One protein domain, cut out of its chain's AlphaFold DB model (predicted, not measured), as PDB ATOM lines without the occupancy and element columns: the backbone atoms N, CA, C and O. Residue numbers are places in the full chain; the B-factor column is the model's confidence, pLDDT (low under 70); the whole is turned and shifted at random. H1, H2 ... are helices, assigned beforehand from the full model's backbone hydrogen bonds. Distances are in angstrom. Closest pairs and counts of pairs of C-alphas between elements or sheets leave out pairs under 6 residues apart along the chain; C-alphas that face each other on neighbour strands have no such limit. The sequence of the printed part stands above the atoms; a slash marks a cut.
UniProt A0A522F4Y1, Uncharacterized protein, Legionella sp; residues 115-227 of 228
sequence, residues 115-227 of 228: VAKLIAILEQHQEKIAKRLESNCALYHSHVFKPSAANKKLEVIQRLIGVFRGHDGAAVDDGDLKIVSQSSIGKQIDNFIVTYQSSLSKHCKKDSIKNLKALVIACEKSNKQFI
ATOM      1  N   VAL A 115     -89.740  53.957  41.635       90.62
ATOM      2  CA  VAL A 115     -89.083  53.443  42.847       90.62
ATOM      3  C   VAL A 115     -89.354  51.950  43.015       90.62
ATOM      4  O   VAL A 115     -88.408  51.190  43.228       90.62
ATOM      5  N   ALA A 116     -90.598  51.488  42.841       90.00
ATOM      6  CA  ALA A 116     -90.897  50.056  42.899       90.00
ATOM      7  C   ALA A 116     -90.171  49.264  41.798       90.00
ATOM      8  O   ALA A 116     -89.663  48.172  42.051       90.00
ATOM      9  N   LYS A 117     -90.037  49.837  40.596       90.69
ATOM     10  CA  LYS A 117     -89.247  49.245  39.502       90.69
ATOM     11  C   LYS A 117     -87.764  49.145  39.866       90.69
ATOM     12  O   LYS A 117     -87.123  48.139  39.565       90.69
ATOM     13  N   LEU A 118     -87.216  50.149  40.552       91.00
ATOM     14  CA  LEU A 118     -85.838  50.110  41.038       91.00
ATOM     15  C   LEU A 118     -85.637  49.042  42.124       91.00
ATOM     16  O   LEU A 118     -84.617  48.353  42.120       91.00
ATOM     17  N   ILE A 119     -86.618  48.860  43.013       91.75
ATOM     18  CA  ILE A 119     -86.627  47.750  43.977       91.75
ATOM     19  C   ILE A 119     -86.594  46.412  43.230       91.75
ATOM     20  O   ILE A 119     -85.752  45.575  43.543       91.75
ATOM     21  N   ALA A 120     -87.414  46.237  42.191       89.19
ATOM     22  CA  ALA A 120     -87.412  45.013  41.391       89.19
ATOM     23  C   ALA A 120     -86.043  44.738  40.730       89.19
ATOM     24  O   ALA A 120     -85.582  43.597  40.727       89.19
ATOM     25  N   ILE A 121     -85.348  45.772  40.228       90.25
ATOM     26  CA  ILE A 121     -83.972  45.655  39.700       90.25
ATOM     27  C   ILE A 121     -83.015  45.117  40.774       90.25
ATOM     28  O   ILE A 121     -82.217  44.213  40.515       90.25
ATOM     29  N   LEU A 122     -83.097  45.663  41.990       91.81
ATOM     30  CA  LEU A 122     -82.265  45.249  43.118       91.81
ATOM     31  C   LEU A 122     -82.558  43.805  43.550       91.81
ATOM     32  O   LEU A 122     -81.619  43.039  43.763       91.81
ATOM     33  N   GLU A 123     -83.830  43.416  43.620       90.56
ATOM     34  CA  GLU A 123     -84.262  42.062  43.988       90.56
ATOM     35  C   GLU A 123     -83.826  41.016  42.957       90.56
ATOM     36  O   GLU A 123     -83.255  39.987  43.323       90.56
ATOM     37  N   GLN A 124     -83.987  41.302  41.662       88.19
ATOM     38  CA  GLN A 124     -83.486  40.428  40.597       88.19
ATOM     39  C   GLN A 124     -81.966  40.244  40.686       88.19
ATOM     40  O   GLN A 124     -81.440  39.152  40.452       88.19
ATOM     41  N   HIS A 125     -81.230  41.306  41.019       88.88
ATOM     42  CA  HIS A 125     -79.781  41.220  41.184       88.88
ATOM     43  C   HIS A 125     -79.388  40.431  42.440       88.88
ATOM     44  O   HIS A 125     -78.424  39.663  42.400       88.88
ATOM     45  N   GLN A 126     -80.144  40.574  43.532       88.75
ATOM     46  CA  GLN A 126     -79.989  39.777  44.750       88.75
ATOM     47  C   GLN A 126     -80.168  38.282  44.454       88.75
ATOM     48  O   GLN A 126     -79.305  37.481  44.817       88.75
ATOM     49  N   GLU A 127     -81.224  37.911  43.725       87.12
ATOM     50  CA  GLU A 127     -81.502  36.527  43.327       87.12
ATOM     51  C   GLU A 127     -80.381  35.952  42.444       87.12
ATOM     52  O   GLU A 127     -79.922  34.830  42.663       87.12
ATOM     53  N   LYS A 128     -79.865  36.737  41.486       85.56
ATOM     54  CA  LYS A 128     -78.722  36.336  40.644       85.56
ATOM     55  C   LYS A 128     -77.460  36.065  41.466       85.56
ATOM     56  O   LYS A 128     -76.737  35.112  41.171       85.56
ATOM     57  N   ILE A 129     -77.169  36.889  42.478       82.81
ATOM     58  CA  ILE A 129     -76.028  36.645  43.372       82.81
ATOM     59  C   ILE A 129     -76.272  35.384  44.211       82.81
ATOM     60  O   ILE A 129     -75.366  34.559  44.299       82.81
ATOM     61  N   ALA A 130     -77.468  35.209  44.780       81.75
ATOM     62  CA  ALA A 130     -77.817  34.046  45.601       81.75
ATOM     63  C   ALA A 130     -77.670  32.727  44.823       81.75
ATOM     64  O   ALA A 130     -76.902  31.859  45.235       81.75
ATOM     65  N   LYS A 131     -78.264  32.632  43.626       83.06
ATOM     66  CA  LYS A 131     -78.120  31.459  42.742       83.06
ATOM     67  C   LYS A 131     -76.664  31.160  42.396       83.06
ATOM     68  O   LYS A 131     -76.258  30.001  42.330       83.06
ATOM     69  N   ARG A 132     -75.850  32.203  42.180       78.88
ATOM     70  CA  ARG A 132     -74.414  32.048  41.908       78.88
ATOM     71  C   ARG A 132     -73.656  31.538  43.132       78.88
ATOM     72  O   ARG A 132     -72.752  30.730  42.963       78.88
ATOM     73  N   LEU A 133     -73.997  31.997  44.337       76.00
ATOM     74  CA  LEU A 133     -73.411  31.495  45.583       76.00
ATOM     75  C   LEU A 133     -73.733  30.011  45.782       76.00
ATOM     76  O   LEU A 133     -72.817  29.228  46.005       76.00
ATOM     77  N   GLU A 134     -74.997  29.624  45.615       74.44
ATOM     78  CA  GLU A 134     -75.453  28.230  45.715       74.44
ATOM     79  C   GLU A 134     -74.745  27.327  44.695       74.44
ATOM     80  O   GLU A 134     -74.167  26.301  45.056       74.44
ATOM     81  N   SER A 135     -74.705  27.754  43.430       70.56
ATOM     82  CA  SER A 135     -74.077  26.993  42.341       70.56
ATOM     83  C   SER A 135     -72.556  26.890  42.500       70.56
ATOM     84  O   SER A 135     -71.967  25.853  42.207       70.56
ATOM     85  N   ASN A 136     -71.897  27.946  42.987       62.16
ATOM     86  CA  ASN A 136     -70.448  27.944  43.196       62.16
ATOM     87  C   ASN A 136     -70.033  27.085  44.397       62.16
ATOM     88  O   ASN A 136     -68.988  26.442  44.330       62.16
ATOM     89  N   CYS A 137     -70.845  27.036  45.461       56.53
ATOM     90  CA  CYS A 137     -70.634  26.113  46.577       56.53
ATOM     91  C   CYS A 137     -70.716  24.645  46.129       56.53
ATOM     92  O   CYS A 137     -70.001  23.808  46.671       56.53
ATOM     93  N   ALA A 138     -71.543  24.340  45.124       55.62
ATOM     94  CA  ALA A 138     -71.688  22.989  44.585       55.62
ATOM     95  C   ALA A 138     -70.562  22.576  43.615       55.62
ATOM     96  O   ALA A 138     -70.321  21.383  43.450       55.62
ATOM     97  N   LEU A 139     -69.877  23.529  42.967       50.94
ATOM     98  CA  LEU A 139     -69.006  23.235  41.819       50.94
ATOM     99  C   LEU A 139     -67.497  23.362  42.072       50.94
ATOM    100  O   LEU A 139     -66.736  22.766  41.312       50.94
ATOM    101  N   TYR A 140     -67.017  24.095  43.088       47.78
ATOM    102  CA  TYR A 140     -65.576  24.376  43.168       47.78
ATOM    103  C   TYR A 140     -64.974  24.554  44.571       47.78
ATOM    104  O   TYR A 140     -65.274  25.499  45.293       47.78
ATOM    105  N   HIS A 141     -63.942  23.744  44.838       48.44
ATOM    106  CA  HIS A 141     -62.822  24.016  45.753       48.44
ATOM    107  C   HIS A 141     -61.816  25.045  45.159       48.44
ATOM    108  O   HIS A 141     -60.616  24.955  45.412       48.44
ATOM    109  N   SER A 142     -62.240  25.997  44.310       48.62
ATOM    110  CA  SER A 142     -61.317  26.905  43.599       48.62
ATOM    111  C   SER A 142     -61.244  28.315  44.200       48.62
ATOM    112  O   SER A 142     -62.234  29.010  44.426       48.62
ATOM    113  N   HIS A 143     -60.003  28.736  44.433       47.41
ATOM    114  CA  HIS A 143     -59.519  29.908  45.168       47.41
ATOM    115  C   HIS A 143     -59.879  31.314  44.624       47.41
ATOM    116  O   HIS A 143     -59.174  32.275  44.930       47.41
ATOM    117  N   VAL A 144     -60.943  31.498  43.833       53.28
ATOM    118  CA  VAL A 144     -61.191  32.788  43.139       53.28
ATOM    119  C   VAL A 144     -62.482  33.497  43.564       53.28
ATOM    120  O   VAL A 144     -62.626  34.700  43.345       53.28
ATOM    121  N   PHE A 145     -63.402  32.825  44.255       53.56
ATOM    122  CA  PHE A 145     -64.554  33.508  44.839       53.56
ATOM    123  C   PHE A 145     -64.225  33.934  46.274       53.56
ATOM    124  O   PHE A 145     -63.781  33.116  47.072       53.56
ATOM    125  N   LYS A 146     -64.423  35.215  46.618       61.84
ATOM    126  CA  LYS A 146     -64.370  35.701  48.008       61.84
ATOM    127  C   LYS A 146     -65.809  35.863  48.514       61.84
ATOM    128  O   LYS A 146     -66.374  36.940  48.310       61.84
ATOM    129  N   PRO A 147     -66.407  34.846  49.172       62.84
ATOM    130  CA  PRO A 147     -67.776  34.907  49.694       62.84
ATOM    131  C   PRO A 147     -68.062  36.182  50.493       62.84
ATOM    132  O   PRO A 147     -69.108  36.794  50.326       62.84
ATOM    133  N   SER A 148     -67.077  36.658  51.262       70.31
ATOM    134  CA  SER A 148     -67.154  37.907  52.031       70.31
ATOM    135  C   SER A 148     -67.540  39.137  51.191       70.31
ATOM    136  O   SER A 148     -68.373  39.930  51.622       70.31
ATOM    137  N   ALA A 149     -66.999  39.294  49.977       73.56
ATOM    138  CA  ALA A 149     -67.312  40.448  49.132       73.56
ATOM    139  C   ALA A 149     -68.720  40.355  48.518       73.56
ATOM    140  O   ALA A 149     -69.413  41.366  48.396       73.56
ATOM    141  N   ALA A 150     -69.157  39.145  48.152       77.06
ATOM    142  CA  ALA A 150     -70.504  38.902  47.640       77.06
ATOM    143  C   ALA A 150     -71.569  39.086  48.732       77.06
ATOM    144  O   ALA A 150     -72.575  39.747  48.484       77.06
ATOM    145  N   ASN A 151     -71.304  38.594  49.945       82.38
ATOM    146  CA  ASN A 151     -72.177  38.762  51.107       82.38
ATOM    147  C   ASN A 151     -72.307  40.236  51.493       82.38
ATOM    148  O   ASN A 151     -73.421  40.736  51.599       82.38
ATOM    149  N   LYS A 152     -71.191  40.975  51.560       85.25
ATOM    150  CA  LYS A 152     -71.235  42.420  51.821       85.25
ATOM    151  C   LYS A 152     -72.072  43.161  50.777       85.25
ATOM    152  O   LYS A 152     -72.840  44.055  51.112       85.25
ATOM    153  N   LYS A 153     -71.958  42.789  49.499       86.50
ATOM    154  CA  LYS A 153     -72.774  43.385  48.435       86.50
ATOM    155  C   LYS A 153     -74.264  43.060  48.589       86.50
ATOM    156  O   LYS A 153     -75.087  43.940  48.358       86.50
ATOM    157  N   LEU A 154     -74.608  41.827  48.963       87.81
ATOM    158  CA  LEU A 154     -75.987  41.430  49.254       87.81
ATOM    159  C   LEU A 154     -76.573  42.247  50.407       87.81
ATOM    160  O   LEU A 154     -77.660  42.791  50.261       87.81
ATOM    161  N   GLU A 155     -75.831  42.393  51.505       88.69
ATOM    162  CA  GLU A 155     -76.250  43.194  52.660       88.69
ATOM    163  C   GLU A 155     -76.518  44.654  52.275       88.69
ATOM    164  O   GLU A 155     -77.535  45.227  52.660       88.69
ATOM    165  N   VAL A 156     -75.638  45.256  51.468       90.50
ATOM    166  CA  VAL A 156     -75.825  46.627  50.968       90.50
ATOM    167  C   VAL A 156     -77.083  46.741  50.101       90.50
ATOM    168  O   VAL A 156     -77.851  47.691  50.246       90.50
ATOM    169  N   ILE A 157     -77.316  45.777  49.205       91.94
ATOM    170  CA  ILE A 157     -78.518  45.747  48.360       91.94
ATOM    171  C   ILE A 157     -79.780  45.634  49.222       91.94
ATOM    172  O   ILE A 157     -80.742  46.359  48.983       91.94
ATOM    173  N   GLN A 158     -79.766  44.788  50.251       91.69
ATOM    174  CA  GLN A 158     -80.881  44.648  51.189       91.69
ATOM    175  C   GLN A 158     -81.152  45.947  51.952       91.69
ATOM    176  O   GLN A 158     -82.311  46.343  52.080       91.69
ATOM    177  N   ARG A 159     -80.104  46.652  52.402       90.75
ATOM    178  CA  ARG A 159     -80.253  47.974  53.032       90.75
ATOM    179  C   ARG A 159     -80.852  48.999  52.070       90.75
ATOM    180  O   ARG A 159     -81.777  49.705  52.457       90.75
ATOM    181  N   LEU A 160     -80.403  49.041  50.814       92.44
ATOM    182  CA  LEU A 160     -80.984  49.918  49.785       92.44
ATOM    183  C   LEU A 160     -82.463  49.616  49.524       92.44
ATOM    184  O   LEU A 160     -83.269  50.544  49.468       92.44
ATOM    185  N   ILE A 161     -82.831  48.337  49.402       92.75
ATOM    186  CA  ILE A 161     -84.238  47.926  49.277       92.75
ATOM    187  C   ILE A 161     -85.032  48.404  50.499       92.75
ATOM    188  O   ILE A 161     -86.115  48.959  50.338       92.75
ATOM    189  N   GLY A 162     -84.485  48.238  51.708       90.94
ATOM    190  CA  GLY A 162     -85.090  48.726  52.948       90.94
ATOM    191  C   GLY A 162     -85.344  50.234  52.926       90.94
ATOM    192  O   GLY A 162     -86.457  50.664  53.217       90.94
ATOM    193  N   VAL A 163     -84.361  51.030  52.491       91.31
ATOM    194  CA  VAL A 163     -84.514  52.486  52.335       91.31
ATOM    195  C   VAL A 163     -85.627  52.824  51.343       91.31
ATOM    196  O   VAL A 163     -86.471  53.671  51.627       91.31
ATOM    197  N   PHE A 164     -85.668  52.166  50.184       91.06
ATOM    198  CA  PHE A 164     -86.689  52.439  49.167       91.06
ATOM    199  C   PHE A 164     -88.092  51.977  49.569       91.06
ATOM    200  O   PHE A 164     -89.067  52.558  49.104       91.06
ATOM    201  N   ARG A 165     -88.201  50.980  50.453       90.25
ATOM    202  CA  ARG A 165     -89.470  50.536  51.053       90.25
ATOM    203  C   ARG A 165     -89.904  51.356  52.266       90.25
ATOM    204  O   ARG A 165     -91.026  51.179  52.725       90.25
ATOM    205  N   GLY A 166     -89.030  52.207  52.800       85.81
ATOM    206  CA  GLY A 166     -89.291  52.945  54.034       85.81
ATOM    207  C   GLY A 166     -89.258  52.096  55.295       85.81
ATOM    208  O   GLY A 166     -89.953  52.408  56.251       85.81
ATOM    209  N   HIS A 167     -88.452  51.031  55.315       85.12
ATOM    210  CA  HIS A 167     -88.219  50.273  56.540       85.12
ATOM    211  C   HIS A 167     -87.435  51.109  57.558       85.12
ATOM    212  O   HIS A 167     -86.376  51.660  57.240       85.12
ATOM    213  N   ASP A 168     -87.920  51.135  58.796       69.88
ATOM    214  CA  ASP A 168     -87.249  51.821  59.896       69.88
ATOM    215  C   ASP A 168     -85.853  51.240  60.160       69.88
ATOM    216  O   ASP A 168     -85.637  50.027  60.158       69.88
ATOM    217  N   GLY A 169     -84.880  52.128  60.374       67.38
ATOM    218  CA  GLY A 169     -83.490  51.756  60.657       67.38
ATOM    219  C   GLY A 169     -82.671  51.311  59.440       67.38
ATOM    220  O   GLY A 169     -81.464  51.107  59.575       67.38
ATOM    221  N   ALA A 170     -83.269  51.207  58.248       76.75
ATOM    222  CA  ALA A 170     -82.505  51.053  57.017       76.75
ATOM    223  C   ALA A 170     -81.792  52.377  56.700       76.75
ATOM    224  O   ALA A 170     -82.428  53.384  56.402       76.75
ATOM    225  N   ALA A 171     -80.464  52.370  56.783       81.12
ATOM    226  CA  ALA A 171     -79.616  53.491  56.411       81.12
ATOM    227  C   ALA A 171     -78.486  52.984  55.520       81.12
ATOM    228  O   ALA A 171     -77.991  51.868  55.693       81.12
ATOM    229  N   VAL A 172     -78.094  53.806  54.555       87.06
ATOM    230  CA  VAL A 172     -77.025  53.493  53.607       87.06
ATOM    231  C   VAL A 172     -76.002  54.616  53.682       87.06
ATOM    232  O   VAL A 172     -76.345  55.782  53.495       87.06
ATOM    233  N   ASP A 173     -74.750  54.273  53.975       89.31
ATOM    234  CA  ASP A 173     -73.659  55.245  54.054       89.31
ATOM    235  C   ASP A 173     -72.911  55.411  52.714       89.31
ATOM    236  O   ASP A 173     -73.163  54.721  51.723       89.31
ATOM    237  N   ASP A 174     -71.962  56.349  52.660       88.56
ATOM    238  CA  ASP A 174     -71.174  56.601  51.445       88.56
ATOM    239  C   ASP A 174     -70.294  55.400  51.033       88.56
ATOM    240  O   ASP A 174     -69.985  55.229  49.848       88.56
ATOM    241  N   GLY A 175     -69.898  54.547  51.983       88.62
ATOM    242  CA  GLY A 175     -69.155  53.317  51.716       88.62
ATOM    243  C   GLY A 175     -70.021  52.267  51.023       88.62
ATOM    244  O   GLY A 175     -69.593  51.661  50.037       88.62
ATOM    245  N   ASP A 176     -71.257  52.108  51.482       89.31
ATOM    246  CA  ASP A 176     -72.271  51.249  50.880       89.31
ATOM    247  C   ASP A 176     -72.601  51.693  49.449       89.31
ATOM    248  O   ASP A 176     -72.568  50.887  48.511       89.31
ATOM    249  N   LEU A 177     -72.822  52.994  49.239       90.50
ATOM    250  CA  LEU A 177     -73.074  53.554  47.906       90.50
ATOM    251  C   LEU A 177     -71.913  53.292  46.941       90.50
ATOM    252  O   LEU A 177     -72.136  53.013  45.760       90.50
ATOM    253  N   LYS A 178     -70.669  53.340  47.431       89.06
ATOM    254  CA  LYS A 178     -69.476  53.031  46.633       89.06
ATOM    255  C   LYS A 178     -69.422  51.561  46.214       89.06
ATOM    256  O   LYS A 178     -69.044  51.266  45.083       89.06
ATOM    257  N   ILE A 179     -69.829  50.637  47.086       88.25
ATOM    258  CA  ILE A 179     -69.880  49.199  46.770       88.25
ATOM    259  C   ILE A 179     -70.870  48.928  45.632       88.25
ATOM    260  O   ILE A 179     -70.584  48.131  44.732       88.25
ATOM    261  N   VAL A 180     -72.025  49.596  45.643       88.50
ATOM    262  CA  VAL A 180     -73.035  49.434  44.589       88.50
ATOM    263  C   VAL A 180     -72.576  50.072  43.284       88.50
ATOM    264  O   VAL A 180     -72.578  49.389  42.254       88.50
ATOM    265  N   SER A 181     -72.135  51.333  43.325       86.00
ATOM    266  CA  SER A 181     -71.783  52.116  42.131       86.00
ATOM    267  C   SER A 181     -70.622  51.521  41.333       86.00
ATOM    268  O   SER A 181     -70.613  51.588  40.108       86.00
ATOM    269  N   GLN A 182     -69.678  50.844  41.990       85.50
ATOM    270  CA  GLN A 182     -68.540  50.197  41.325       85.50
ATOM    271  C   GLN A 182     -68.892  48.902  40.578       85.50
ATOM    272  O   GLN A 182     -68.012  48.234  40.034       85.50
ATOM    273  N   SER A 183     -70.162  48.508  40.547       85.44
ATOM    274  CA  SER A 183     -70.570  47.202  40.046       85.44
ATOM    275  C   SER A 183     -71.567  47.276  38.891       85.44
ATOM    276  O   SER A 183     -72.103  48.334  38.575       85.44
ATOM    277  N   SER A 184     -71.833  46.135  38.245       87.12
ATOM    278  CA  SER A 184     -72.796  46.055  37.135       87.12
ATOM    279  C   SER A 184     -74.190  46.562  37.517       87.12
ATOM    280  O   SER A 184     -74.820  47.249  36.720       87.12
ATOM    281  N   ILE A 185     -74.638  46.285  38.748       89.31
ATOM    282  CA  ILE A 185     -75.917  46.785  39.267       89.31
ATOM    283  C   ILE A 185     -75.890  48.304  39.473       89.31
ATOM    284  O   ILE A 185     -76.878  48.962  39.185       89.31
ATOM    285  N   GLY A 186     -74.747  48.880  39.865       90.06
ATOM    286  CA  GLY A 186     -74.564  50.331  39.935       90.06
ATOM    287  C   GLY A 186     -74.779  50.998  38.581       90.06
ATOM    288  O   GLY A 186     -75.596  51.902  38.470       90.06
ATOM    289  N   LYS A 187     -74.150  50.468  37.524       90.31
ATOM    290  CA  LYS A 187     -74.355  50.957  36.149       90.31
ATOM    291  C   LYS A 187     -75.812  50.842  35.697       90.31
ATOM    292  O   LYS A 187     -76.326  51.741  35.042       90.31
ATOM    293  N   GLN A 188     -76.478  49.738  36.037       90.12
ATOM    294  CA  GLN A 188     -77.888  49.535  35.702       90.12
ATOM    295  C   GLN A 188     -78.794  50.549  36.417       90.12
ATOM    296  O   GLN A 188     -79.685  51.113  35.788       90.12
ATOM    297  N   ILE A 189     -78.535  50.814  37.700       91.94
ATOM    298  CA  ILE A 189     -79.233  51.833  38.492       91.94
ATOM    299  C   ILE A 189     -78.991  53.227  37.912       91.94
ATOM    300  O   ILE A 189     -79.946  53.970  37.721       91.94
ATOM    301  N   ASP A 190     -77.745  53.580  37.602       91.62
ATOM    302  CA  ASP A 190     -77.416  54.896  37.050       91.62
ATOM    303  C   ASP A 190     -78.107  55.112  35.697       91.62
ATOM    304  O   ASP A 190     -78.741  56.146  35.488       91.62
ATOM    305  N   ASN A 191     -78.094  54.106  34.816       90.88
ATOM    306  CA  ASN A 191     -78.826  54.152  33.549       90.88
ATOM    307  C   ASN A 191     -80.339  54.301  33.763       90.88
ATOM    308  O   ASN A 191     -80.988  55.061  33.042       90.88
ATOM    309  N   PHE A 192     -80.907  53.609  34.755       91.75
ATOM    310  CA  PHE A 192     -82.320  53.741  35.106       91.75
ATOM    311  C   PHE A 192     -82.635  55.158  35.601       91.75
ATOM    312  O   PHE A 192     -83.602  55.769  35.150       91.75
ATOM    313  N   ILE A 193     -81.799  55.715  36.482       92.69
ATOM    314  CA  ILE A 193     -81.974  57.067  37.025       92.69
ATOM    315  C   ILE A 193     -81.899  58.113  35.917       92.69
ATOM    316  O   ILE A 193     -82.738  59.006  35.885       92.69
ATOM    317  N   VAL A 194     -80.943  57.992  34.995       91.94
ATOM    318  CA  VAL A 194     -80.824  58.901  33.848       91.94
ATOM    319  C   VAL A 194     -82.055  58.800  32.946       91.94
ATOM    320  O   VAL A 194     -82.634  59.820  32.587       91.94
ATOM    321  N   THR A 195     -82.488  57.579  32.624       89.94
ATOM    322  CA  THR A 195     -83.639  57.339  31.735       89.94
ATOM    323  C   THR A 195     -84.950  57.860  32.328       89.94
ATOM    324  O   THR A 195     -85.759  58.453  31.618       89.94
ATOM    325  N   TYR A 196     -85.164  57.676  33.634       91.06
ATOM    326  CA  TYR A 196     -86.439  57.965  34.302       91.06
ATOM    327  C   TYR A 196     -86.352  59.119  35.311       91.06
ATOM    328  O   TYR A 196     -87.183  59.217  36.219       91.06
ATOM    329  N   GLN A 197     -85.373  60.020  35.152       91.50
ATOM    330  CA  GLN A 197     -85.111  61.134  36.071       91.50
ATOM    331  C   GLN A 197     -86.376  61.944  36.375       91.50
ATOM    332  O   GLN A 197     -86.637  62.268  37.535       91.50
ATOM    333  N   SER A 198     -87.152  62.293  35.348       89.19
ATOM    334  CA  SER A 198     -88.355  63.123  35.478       89.19
ATOM    335  C   SER A 198     -89.410  62.447  36.352       89.19
ATOM    336  O   SER A 198     -89.948  63.063  37.274       89.19
ATOM    337  N   SER A 199     -89.654  61.156  36.120       89.38
ATOM    338  CA  SER A 199     -90.627  60.364  36.875       89.38
ATOM    339  C   SER A 199     -90.171  60.137  38.314       89.38
ATOM    340  O   SER A 199     -90.973  60.287  39.232       89.38
ATOM    341  N   LEU A 200     -88.878  59.869  38.533       90.00
ATOM    342  CA  LEU A 200     -88.288  59.785  39.874       90.00
ATOM    343  C   LEU A 200     -88.427  61.111  40.632       90.00
ATOM    344  O   LEU A 200     -88.850  61.127  41.784       90.00
ATOM    345  N   SER A 201     -88.111  62.229  39.979       89.88
ATOM    346  CA  SER A 201     -88.175  63.574  40.570       89.88
ATOM    347  C   SER A 201     -89.609  63.930  40.986       89.88
ATOM    348  O   SER A 201     -89.832  64.393  42.106       89.88
ATOM    349  N   LYS A 202     -90.595  63.614  40.131       87.94
ATOM    350  CA  LYS A 202     -92.028  63.756  40.433       87.94
ATOM    351  C   LYS A 202     -92.454  62.861  41.600       87.94
ATOM    352  O   LYS A 202     -93.113  63.345  42.516       87.94
ATOM    353  N   HIS A 203     -92.062  61.586  41.587       86.56
ATOM    354  CA  HIS A 203     -92.419  60.617  42.626       86.56
ATOM    355  C   HIS A 203     -91.860  61.024  43.999       86.56
ATOM    356  O   HIS A 203     -92.577  61.026  44.994       86.56
ATOM    357  N   CYS A 204     -90.596  61.442  44.050       85.31
ATOM    358  CA  CYS A 204     -89.926  61.834  45.287       85.31
ATOM    359  C   CYS A 204     -90.120  63.313  45.671       85.31
ATOM    360  O   CYS A 204     -89.479  63.763  46.620       85.31
ATOM    361  N   LYS A 205     -90.944  64.082  44.939       85.81
ATOM    362  CA  LYS A 205     -91.190  65.524  45.159       85.81
ATOM    363  C   LYS A 205     -89.897  66.345  45.313       85.81
ATOM    364  O   LYS A 205     -89.751  67.136  46.245       85.81
ATOM    365  N   LYS A 206     -88.937  66.134  44.412       83.94
ATOM    366  CA  LYS A 206     -87.619  66.784  44.438       83.94
ATOM    367  C   LYS A 206     -87.273  67.322  43.059       83.94
ATOM    368  O   LYS A 206     -87.521  66.640  42.075       83.94
ATOM    369  N   ASP A 207     -86.632  68.489  42.998       79.31
ATOM    370  CA  ASP A 207     -86.340  69.181  41.732       79.31
ATOM    371  C   ASP A 207     -85.513  68.343  40.750       79.31
ATOM    372  O   ASP A 207     -85.658  68.459  39.535       79.31
ATOM    373  N   SER A 208     -84.615  67.496  41.262       86.44
ATOM    374  CA  SER A 208     -83.798  66.627  40.422       86.44
ATOM    375  C   SER A 208     -83.199  65.453  41.196       86.44
ATOM    376  O   SER A 208     -82.618  65.614  42.278       86.44
ATOM    377  N   ILE A 209     -83.288  64.266  40.596       90.44
ATOM    378  CA  ILE A 209     -82.603  63.045  41.025       90.44
ATOM    379  C   ILE A 209     -81.615  62.636  39.934       90.44
ATOM    380  O   ILE A 209     -81.996  62.049  38.931       90.44
ATOM    381  N   LYS A 210     -80.335  62.977  40.126       89.75
ATOM    382  CA  LYS A 210     -79.282  62.765  39.112       89.75
ATOM    383  C   LYS A 210     -78.445  61.506  39.325       89.75
ATOM    384  O   LYS A 210     -77.666  61.144  38.455       89.75
ATOM    385  N   ASN A 211     -78.515  60.905  40.510       90.44
ATOM    386  CA  ASN A 211     -77.702  59.751  40.886       90.44
ATOM    387  C   ASN A 211     -78.313  59.013  42.083       90.44
ATOM    388  O   ASN A 211     -79.219  59.525  42.750       90.44
ATOM    389  N   LEU A 212     -77.773  57.826  42.374       91.19
ATOM    390  CA  LEU A 212     -78.229  56.970  43.469       91.19
ATOM    391  C   LEU A 212     -78.200  57.677  44.833       91.19
ATOM    392  O   LEU A 212     -79.158  57.571  45.592       91.19
ATOM    393  N   LYS A 213     -77.157  58.462  45.134       91.69
ATOM    394  CA  LYS A 213     -77.065  59.214  46.399       91.69
ATOM    395  C   LYS A 213     -78.217  60.210  46.549       91.69
ATOM    396  O   LYS A 213     -78.853  60.291  47.597       91.69
ATOM    397  N   ALA A 214     -78.512  60.963  45.490       90.56
ATOM    398  CA  ALA A 214     -79.600  61.931  45.482       90.56
ATOM    399  C   ALA A 214     -80.975  61.267  45.640       90.56
ATOM    400  O   ALA A 214     -81.849  61.889  46.251       90.56
ATOM    401  N   LEU A 215     -81.142  60.052  45.103       91.50
ATOM    402  CA  LEU A 215     -82.348  59.238  45.239       91.50
ATOM    403  C   LEU A 215     -82.519  58.712  46.667       91.50
ATOM    404  O   LEU A 215     -83.568  58.933  47.257       91.50
ATOM    405  N   VAL A 216     -81.481  58.098  47.247       91.25
ATOM    406  CA  VAL A 216     -81.485  57.591  48.634       91.25
ATOM    407  C   VAL A 216     -81.893  58.690  49.610       91.25
ATOM    408  O   VAL A 216     -82.869  58.531  50.335       91.25
ATOM    409  N   ILE A 217     -81.250  59.861  49.531       89.62
ATOM    410  CA  ILE A 217     -81.588  61.016  50.376       89.62
ATOM    411  C   ILE A 217     -83.045  61.461  50.177       89.62
ATOM    412  O   ILE A 217     -83.681  61.939  51.115       89.62
ATOM    413  N   ALA A 218     -83.569  61.380  48.950       89.25
ATOM    414  CA  ALA A 218     -84.948  61.768  48.673       89.25
ATOM    415  C   ALA A 218     -85.938  60.778  49.303       89.25
ATOM    416  O   ALA A 218     -86.852  61.212  49.998       89.25
ATOM    417  N   CYS A 219     -85.711  59.472  49.139       87.81
ATOM    418  CA  CYS A 219     -86.539  58.432  49.745       87.81
ATOM    419  C   CYS A 219     -86.499  58.498  51.278       87.81
ATOM    420  O   CYS A 219     -87.549  58.524  51.907       87.81
ATOM    421  N   GLU A 220     -85.319  58.638  51.891       86.12
ATOM    422  CA  GLU A 220     -85.187  58.772  53.350       86.12
ATOM    423  C   GLU A 220     -85.958  59.975  53.909       86.12
ATOM    424  O   GLU A 220     -86.585  59.881  54.964       86.12
ATOM    425  N   LYS A 221     -85.924  61.119  53.211       83.06
ATOM    426  CA  LYS A 221     -86.681  62.312  53.614       83.06
ATOM    427  C   LYS A 221     -88.183  62.097  53.484       83.06
ATOM    428  O   LYS A 221     -88.904  62.454  54.411       83.06
ATOM    429  N   SER A 222     -88.635  61.514  52.376       79.69
ATOM    430  CA  SER A 222     -90.047  61.193  52.173       79.69
ATOM    431  C   SER A 222     -90.557  60.248  53.258       79.69
ATOM    432  O   SER A 222     -91.584  60.529  53.860       79.69
ATOM    433  N   ASN A 223     -89.800  59.201  53.598       75.00
ATOM    434  CA  ASN A 223     -90.189  58.230  54.624       75.00
ATOM    435  C   ASN A 223     -90.304  58.869  56.018       75.00
ATOM    436  O   ASN A 223     -91.251  58.593  56.746       75.00
ATOM    437  N   LYS A 224     -89.403  59.798  56.367       66.38
ATOM    438  CA  LYS A 224     -89.466  60.547  57.638       66.38
ATOM    439  C   LYS A 224     -90.652  61.515  57.728       66.38
ATOM    440  O   LYS A 224     -91.054  61.860  58.832       66.38
ATOM    441  N   GLN A 225     -91.194  61.971  56.598       58.66
ATOM    442  CA  GLN A 225     -92.361  62.862  56.567       58.66
ATOM    443  C   GLN A 225     -93.695  62.131  56.777       58.66
ATOM    444  O   GLN A 225     -94.677  62.794  57.074       58.66
ATOM    445  N   PHE A 226     -93.739  60.802  56.643       53.16
ATOM    446  CA  PHE A 226     -94.944  60.001  56.905       53.16
ATOM    447  C   PHE A 226     -95.057  59.509  58.359       53.16
ATOM    448  O   PHE A 226     -96.071  58.917  58.716       53.16
ATOM    449  N   ILE A 227     -94.025  59.731  59.182       48.88
ATOM    450  CA  ILE A 227     -93.941  59.251  60.575       48.88
ATOM    451  C   ILE A 227     -94.226  60.379  61.597       48.88
ATOM    452  O   ILE A 227     -94.436  60.095  62.773       48.88
TER     453      ILE A 227
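AT A GLANCE: This is residues 115 to 227 of the 228 residues of an uncharacterized protein of Legionella sp (UniProt A0A522F4Y1). A long helical hairpin, H1 and H2, has its turn sticking out at one end with residues 138 to 144, while four shorter helices gather round the rest of it. H4 runs beside the earlier part of H1, H3 packs across H2, H6 packs at a slant on the later part of H2, and H5 sits at the end of the body near Val 115. The printed part has 113 residues with six named helices, H1 to H6 in order along the chain, and no named strand; the class is all helix. It is compact, with a radius of gyration of the C-alphas of 15.3 A, but elongated in outline, spanning 51 by 30 by 22 A.

HOW THE PARTS SIT: H1, residues 115 to 139, and H2, residues 147 to 165, form a helical hairpin: they touch at a shallow tilt of 21 degrees and run opposite ways, their closest C-alphas being those of Ile 119 and Ile 161, 5.8 A apart. With residues 118 to 125 alone, H1 also touches H4, residues 184 to 195, at a shallow tilt of 15 degrees, opposite ways; the closest C-alphas, of His 125 and Ile 185, are 7.0 A apart. H2 is the hub, touching three helices. Its residues 153 to 157 touch H3, residues 174 to 181, about perpendicular at 79 degrees, with the C-alphas of Val 156 and Asp 176 closest at 5.8 A. Its residues 160 to 164 touch H6, residues 212 to 225, at a steep tilt of 46 degrees, the same way, with the C-alphas of Phe 164 and Cys 219 closest at 6.0 A. H4 and H6 only just touch, with 3 pairs of C-alphas within 8 A, the closest being those of Asp 190 and Leu 212 at 6.8 A. H5, residues 197 to 203, touches no helix but is near H6. H2 and H4 are apart. In H1, H2, H3, H4, H5 and H6 every O i to N i+4 pair is within hydrogen-bond range.

IN THESE COORDINATES: H1 begins at C-alpha 115, (-89.083, 53.443, 42.847), and is 36.3 A long. H2 is 26.8 A long and ends at C-alpha 165, (-89.470, 50.536, 51.053). H3 is 10.4 A, H4 16.6 A and H5 9.8 A long. H6, 20.1 A, ends at C-alpha 225, (-92.361, 62.862, 56.567).

THE WHOLE: The two C-alphas farthest apart, of His 141 and Asp 207, are 51.1 A apart. The printed part has no cut and no long link. Mean pLDDT of the printed part is 82.4; residues 136 to 147, 168 to 169 and 224 to 227 are under 70.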